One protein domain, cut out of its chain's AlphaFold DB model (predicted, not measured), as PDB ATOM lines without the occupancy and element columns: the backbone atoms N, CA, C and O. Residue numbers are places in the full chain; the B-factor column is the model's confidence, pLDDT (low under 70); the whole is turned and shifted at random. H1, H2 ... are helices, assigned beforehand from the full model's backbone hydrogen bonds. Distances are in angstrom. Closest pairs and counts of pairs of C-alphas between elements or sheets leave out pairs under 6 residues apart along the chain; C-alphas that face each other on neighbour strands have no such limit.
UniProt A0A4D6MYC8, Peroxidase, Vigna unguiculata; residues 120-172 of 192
ATOM      1  N   ASP A 120     183.252 239.856 226.007       51.62
ATOM      2  CA  ASP A 120     184.626 239.536 226.484       51.62
ATOM      3  C   ASP A 120     185.741 240.004 225.525       51.62
ATOM      4  O   ASP A 120     185.469 240.334 224.372       51.62
ATOM      5  N   SER A 121     186.996 240.049 226.000       66.81
ATOM      6  CA  SER A 121     188.130 240.644 225.270       66.81
ATOM      7  C   SER A 121     188.799 239.756 224.217       66.81
ATOM      8  O   SER A 121     189.735 240.229 223.569       66.81
ATOM      9  N   ASP A 122     188.356 238.513 223.997       59.59
ATOM     10  CA  ASP A 122     189.089 237.517 223.188       59.59
ATOM     11  C   ASP A 122     189.176 237.861 221.689       59.59
ATOM     12  O   ASP A 122     189.994 237.305 220.944       59.59
ATOM     13  N   TYR A 123     188.401 238.846 221.238       62.00
ATOM     14  CA  TYR A 123     188.495 239.413 219.894       62.00
ATOM     15  C   TYR A 123     189.893 239.980 219.578       62.00
ATOM     16  O   TYR A 123     190.493 239.628 218.559       62.00
ATOM     17  N   TYR A 124     190.448 240.823 220.454       70.88
ATOM     18  CA  TYR A 124     191.718 241.516 220.202       70.88
ATOM     19  C   TYR A 124     192.954 240.587 220.213       70.88
ATOM     20  O   TYR A 124     193.790 240.711 219.313       70.88
ATOM     21  N   PRO A 125     193.073 239.592 221.119       68.50
ATOM     22  CA  PRO A 125     194.099 238.550 221.038       68.50
ATOM     23  C   PRO A 125     194.089 237.764 219.719       68.50
ATOM     24  O   PRO A 125     195.153 237.450 219.177       68.50
ATOM     25  N   ASN A 126     192.905 237.439 219.187       52.16
ATOM     26  CA  ASN A 126     192.763 236.729 217.912       52.16
ATOM     27  C   ASN A 126     193.107 237.625 216.718       52.16
ATOM     28  O   ASN A 126     193.753 237.179 215.761       52.16
ATOM     29  N   LEU A 127     192.736 238.901 216.799       64.31
ATOM     30  CA  LEU A 127     193.050 239.895 215.785       64.31
ATOM     31  C   LEU A 127     194.565 240.046 215.597       64.31
ATOM     32  O   LEU A 127     195.051 239.926 214.474       64.31
ATOM     33  N   LEU A 128     195.325 240.193 216.689       74.81
ATOM     34  CA  LEU A 128     196.792 240.313 216.650       74.81
ATOM     35  C   LEU A 128     197.495 239.065 216.087       74.81
ATOM     36  O   LEU A 128     198.581 239.164 215.520       74.81
ATOM     37  N   GLN A 129     196.858 237.895 216.176       70.25
ATOM     38  CA  GLN A 129     197.330 236.650 215.554       70.25
ATOM     39  C   GLN A 129     196.951 236.527 214.069       70.25
ATOM     40  O   GLN A 129     197.163 235.470 213.472       70.25
ATOM     41  N   LYS A 130     196.383 237.581 213.468       69.81
ATOM     42  CA  LYS A 130     195.856 237.598 212.092       69.81
ATOM     43  C   LYS A 130     194.758 236.555 211.856       69.81
ATOM     44  O   LYS A 130     194.589 236.072 210.740       69.81
ATOM     45  N   LYS A 131     194.003 236.225 212.908       50.53
ATOM     46  CA  LYS A 131     192.839 235.324 212.860       50.53
ATOM     47  C   LYS A 131     191.511 236.089 212.777       50.53
ATOM     48  O   LYS A 131     190.458 235.498 212.994       50.53
ATOM     49  N   GLY A 132     191.558 237.395 212.495       50.69
ATOM     50  CA  GLY A 132     190.367 238.207 212.236       50.69
ATOM     51  C   GLY A 132     189.584 237.652 211.046       50.69
ATOM     52  O   GLY A 132     190.177 237.265 210.039       50.69
ATOM     53  N   LEU A 133     188.262 237.573 211.184       42.69
ATOM     54  CA  LEU A 133     187.403 236.900 210.212       42.69
ATOM     55  C   LEU A 133     187.102 237.790 209.001       42.69
ATOM     56  O   LEU A 133     186.998 237.291 207.880       42.69
ATOM     57  N   PHE A 134     186.972 239.101 209.216       49.75
ATOM     58  CA  PHE A 134     186.618 240.049 208.167       49.75
ATOM     59  C   PHE A 134     187.794 240.939 207.763       49.75
ATOM     60  O   PHE A 134     188.685 241.254 208.551       49.75
ATOM     61  N   GLN A 135     187.760 241.421 206.519       56.31
ATOM     62  CA  GLN A 135     188.742 242.388 206.027       56.31
ATOM     63  C   GLN A 135     188.714 243.694 206.839       56.31
ATOM     64  O   GLN A 135     189.761 244.298 207.054       56.31
ATOM     65  N   SER A 136     187.537 244.107 207.322       59.59
ATOM     66  CA  SER A 136     187.387 245.257 208.219       59.59
ATOM     67  C   SER A 136     188.091 245.053 209.560       59.59
ATOM     68  O   SER A 136     188.619 246.016 210.106       59.59
ATOM     69  N   ASP A 137     188.154 243.814 210.062       56.00
ATOM     70  CA  ASP A 137     188.915 243.490 211.270       56.00
ATOM     71  C   ASP A 137     190.412 243.618 210.978       56.00
ATOM     72  O   ASP A 137     191.125 244.337 211.668       56.00
ATOM     73  N   ALA A 138     190.888 242.994 209.895       66.75
ATOM     74  CA  ALA A 138     192.293 243.068 209.490       66.75
ATOM     75  C   ALA A 138     192.764 244.512 209.220       66.75
ATOM     76  O   ALA A 138     193.930 244.832 209.460       66.75
ATOM     77  N   ALA A 139     191.863 245.394 208.774       76.44
ATOM     78  CA  ALA A 139     192.136 246.814 208.578       76.44
ATOM     79  C   ALA A 139     192.472 247.559 209.886       76.44
ATOM     80  O   ALA A 139     193.181 248.557 209.841       76.44
ATOM     81  N   LEU A 140     192.053 247.068 211.057       71.00
ATOM     82  CA  LEU A 140     192.439 247.666 212.344       71.00
ATOM     83  C   LEU A 140     193.946 247.569 212.617       71.00
ATOM     84  O   LEU A 140     194.467 248.338 213.422       71.00
ATOM     85  N   LEU A 141     194.655 246.655 211.948       80.38
ATOM     86  CA  LEU A 141     196.101 246.475 212.101       80.38
ATOM     87  C   LEU A 141     196.931 247.205 211.036       80.38
ATOM     88  O   LEU A 141     198.152 247.084 211.043       80.38
ATOM     89  N   THR A 142     196.300 247.915 210.093       81.31
ATOM     90  CA  THR A 142     197.025 248.591 209.000       81.31
ATOM     91  C   THR A 142     197.502 249.989 209.371       81.31
ATOM     92  O   THR A 142     198.446 250.481 208.757       81.31
ATOM     93  N   LEU A 143     196.869 250.624 210.362       81.94
ATOM     94  CA  LEU A 143     197.273 251.917 210.905       81.94
ATOM     95  C   LEU A 143     197.873 251.722 212.298       81.94
ATOM     96  O   LEU A 143     197.257 251.084 213.154       81.94
ATOM     97  N   ASP A 144     199.030 252.337 212.543       84.00
ATOM     98  CA  ASP A 144     199.763 252.201 213.810       84.00
ATOM     99  C   ASP A 144     198.889 252.575 215.018       84.00
ATOM    100  O   ASP A 144     198.830 251.847 216.001       84.00
ATOM    101  N   GLN A 145     198.099 253.647 214.905       78.69
ATOM    102  CA  GLN A 145     197.226 254.113 215.988       78.69
ATOM    103  C   GLN A 145     196.140 253.099 216.380       78.69
ATOM    104  O   GLN A 145     195.848 252.925 217.566       78.69
ATOM    105  N   SER A 146     195.508 252.442 215.404       76.69
ATOM    106  CA  SER A 146     194.474 251.441 215.680       76.69
ATOM    107  C   SER A 146     195.080 250.107 216.112       76.69
ATOM    108  O   SER A 146     194.485 249.427 216.947       76.69
ATOM    109  N   ALA A 147     196.276 249.772 215.618       79.56
ATOM    110  CA  ALA A 147     197.030 248.595 216.039       79.56
ATOM    111  C   ALA A 147     197.499 248.716 217.498       79.56
ATOM    112  O   ALA A 147     197.313 247.782 218.281       79.56
ATOM    113  N   ASP A 148     198.014 249.885 217.889       84.75
ATOM    114  CA  ASP A 148     198.389 250.191 219.270       84.75
ATOM    115  C   ASP A 148     197.176 250.065 220.193       84.75
ATOM    116  O   ASP A 148     197.221 249.354 221.199       84.75
ATOM    117  N   LYS A 149     196.045 250.672 219.807       77.69
ATOM    118  CA  LYS A 149     194.795 250.577 220.573       77.69
ATOM    119  C   LYS A 149     194.293 249.132 220.668       77.69
ATOM    120  O   LYS A 149     193.880 248.717 221.747       77.69
ATOM    121  N   ALA A 150     194.372 248.344 219.596       82.44
ATOM    122  CA  ALA A 150     194.042 246.918 219.630       82.44
ATOM    123  C   ALA A 150     194.947 246.142 220.607       82.44
ATOM    124  O   ALA A 150     194.455 245.290 221.344       82.44
ATOM    125  N   GLY A 151     196.240 246.483 220.676       82.88
ATOM    126  CA  GLY A 151     197.183 245.941 221.659       82.88
ATOM    127  C   GLY A 151     196.803 246.252 223.108       82.88
ATOM    128  O   GLY A 151     196.954 245.408 223.991       82.88
ATOM    129  N   GLU A 152     196.250 247.437 223.366       83.62
ATOM    130  CA  GLU A 152     195.759 247.809 224.696       83.62
ATOM    131  C   GLU A 152     194.504 247.035 225.115       83.62
ATOM    132  O   GLU A 152     194.349 246.700 226.292       83.62
ATOM    133  N   LEU A 153     193.617 246.758 224.156       80.00
ATOM    134  CA  LEU A 153     192.320 246.108 224.366       80.00
ATOM    135  C   LEU A 153     192.419 244.577 224.477       80.00
ATOM    136  O   LEU A 153     191.419 243.910 224.711       80.00
ATOM    137  N   VAL A 154     193.626 244.012 224.387       81.06
ATOM    138  CA  VAL A 154     193.914 242.630 224.817       81.06
ATOM    139  C   VAL A 154     193.695 242.460 226.321       81.06
ATOM    140  O   VAL A 154     193.376 241.370 226.787       81.06
ATOM    141  N   LYS A 155     193.893 243.528 227.106       80.88
ATOM    142  CA  LYS A 155     193.684 243.492 228.554       80.88
ATOM    143  C   LYS A 155     192.201 243.624 228.856       80.88
ATOM    144  O   LYS A 155     191.634 244.693 228.646       80.88
ATOM    145  N   GLU A 156     191.627 242.576 229.429       72.31
ATOM    146  CA  GLU A 156     190.203 242.471 229.757       72.31
ATOM    147  C   GLU A 156     189.642 243.705 230.495       72.31
ATOM    148  O   GLU A 156     188.641 244.285 230.083       72.31
ATOM    149  N   GLU A 157     190.331 244.204 231.526       79.69
ATOM    150  CA  GLU A 157     189.910 245.405 232.270       79.69
ATOM    151  C   GLU A 157     189.814 246.659 231.377       79.69
ATOM    152  O   GLU A 157     188.848 247.431 231.438       79.69
ATOM    153  N   LYS A 158     190.820 246.864 230.518       76.38
ATOM    154  CA  LYS A 158     190.896 248.025 229.622       76.38
ATOM    155  C   LYS A 158     189.889 247.892 228.487       76.38
ATOM    156  O   LYS A 158     189.221 248.865 228.149       76.38
ATOM    157  N   PHE A 159     189.728 246.679 227.976       78.31
ATOM    158  CA  PHE A 159     188.699 246.314 227.022       78.31
ATOM    159  C   PHE A 159     187.302 246.658 227.521       78.31
ATOM    160  O   PHE A 159     186.609 247.432 226.869       78.31
ATOM    161  N   PHE A 160     186.903 246.162 228.693       74.38
ATOM    162  CA  PHE A 160     185.566 246.431 229.218       74.38
ATOM    163  C   PHE A 160     185.348 247.906 229.532       74.38
ATOM    164  O   PHE A 160     184.255 248.423 229.309       74.38
ATOM    165  N   THR A 161     186.384 248.606 230.000       77.56
ATOM    166  CA  THR A 161     186.309 250.050 230.257       77.56
ATOM    167  C   THR A 161     186.062 250.835 228.970       77.56
ATOM    168  O   THR A 161     185.124 251.632 228.891       77.56
ATOM    169  N   GLU A 162     186.886 250.605 227.950       73.88
ATOM    170  CA  GLU A 162     186.806 251.298 226.662       73.88
ATOM    171  C   GLU A 162     185.553 250.886 225.888       73.88
ATOM    172  O   GLU A 162     184.898 251.732 225.275       73.88
ATOM    173  N   PHE A 163     185.159 249.616 225.979       76.31
ATOM    174  CA  PHE A 163     183.915 249.122 225.415       76.31
ATOM    175  C   PHE A 163     182.708 249.773 226.078       76.31
ATOM    176  O   PHE A 163     181.885 250.349 225.381       76.31
ATOM    177  N   ALA A 164     182.617 249.785 227.411       71.75
ATOM    178  CA  ALA A 164     181.503 250.424 228.106       71.75
ATOM    179  C   ALA A 164     181.405 251.924 227.776       71.75
ATOM    180  O   ALA A 164     180.304 252.460 227.635       71.75
ATOM    181  N   GLN A 165     182.538 252.622 227.625       70.38
ATOM    182  CA  GLN A 165     182.540 254.017 227.171       70.38
ATOM    183  C   GLN A 165     182.090 254.159 225.715       70.38
ATOM    184  O   GLN A 165     181.299 255.052 225.411       70.38
ATOM    185  N   SER A 166     182.562 253.284 224.831       71.62
ATOM    186  CA  SER A 166     182.198 253.289 223.412       71.62
ATOM    187  C   SER A 166     180.716 252.983 223.222       71.62
ATOM    188  O   SER A 166     180.035 253.705 222.507       71.62
ATOM    189  N   MET A 167     180.185 252.008 223.957       72.31
ATOM    190  CA  MET A 167     178.770 251.641 223.964       72.31
ATOM    191  C   MET A 167     177.891 252.738 224.555       72.31
ATOM    192  O   MET A 167     176.816 252.992 224.033       72.31
ATOM    193  N   LYS A 168     178.345 253.469 225.582       67.69
ATOM    194  CA  LYS A 168     177.637 254.673 226.059       67.69
ATOM    195  C   LYS A 168     177.608 255.788 225.023       67.69
ATOM    196  O   LYS A 168     176.624 256.517 224.948       67.69
ATOM    197  N   ARG A 169     178.695 255.979 224.272       69.06
ATOM    198  CA  ARG A 169     178.744 256.986 223.202       69.06
ATOM    199  C   ARG A 169     177.829 256.576 222.056       69.06
ATOM    200  O   ARG A 169     177.036 257.395 221.619       69.06
ATOM    201  N   MET A 170     177.896 255.312 221.650       67.00
ATOM    202  CA  MET A 170     177.044 254.727 220.620       67.00
ATOM    203  C   MET A 170     175.564 254.777 221.021       67.00
ATOM    204  O   MET A 170     174.748 255.278 220.263       67.00
ATOM    205  N   GLY A 171     175.252 254.385 222.258       57.44
ATOM    206  CA  GLY A 171     173.928 254.422 222.883       57.44
ATOM    207  C   GLY A 171     173.287 255.806 222.992       57.44
ATOM    208  O   GLY A 171     172.095 255.893 223.246       57.44
ATOM    209  N   ASN A 172     174.063 256.882 222.829       67.94
ATOM    210  CA  ASN A 172     173.585 258.267 222.868       67.94
ATOM    211  C   ASN A 172     173.501 258.909 221.471       67.94
ATOM    212  O   ASN A 172     173.231 260.106 221.370       67.94
TER     213      ASN A 172
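Overview. This is residues 120 to 172 of the 192 residues of the protein "Peroxidase" of Vigna unguiculata (UniProt A0A4D6MYC8). Short helices H1, H2 and H3 cluster at steep angles; longer H4 leads away, and residues 164 to 172 stick out. Printed are 53 residues with named helices H1 to H4 in order and no named strand: all helix. The whole is compact, radius of gyration of the C-alphas 11.2 A, spanning 30 by 20 by 20 A.

Along the chain. H1, residues 123 to 128, begins at C-alpha 123, (188.495, 239.413, 219.894). H2 is residues 135 to 141, H3 residues 144 to 152. H4, residues 156 to 170, 20.2 A from first to last C-alpha, ends at (177.044, 254.727, 220.620).

Arrangement. H1 touches H3, opposite ways at a steep tilt of 53 degrees, closest at C-alphas 124 and 150, 5.9 A. H2 and H3 touch only at the corner, C-alphas 141 and 147 closest at 4.6 A. H4 is close to but not clearly touching H3, C-alphas 152 and 158 closest at 6.9 A. Every O i to N i+4 pair is within hydrogen-bond range in H1, H3 and H4; in H2 1 of 3 is, and 3 of 4 O i to N i+3 pairs.

Size, cuts and confidence. The printed part has no cut; 21 residues, among them 130 to 138, have pLDDT under 70.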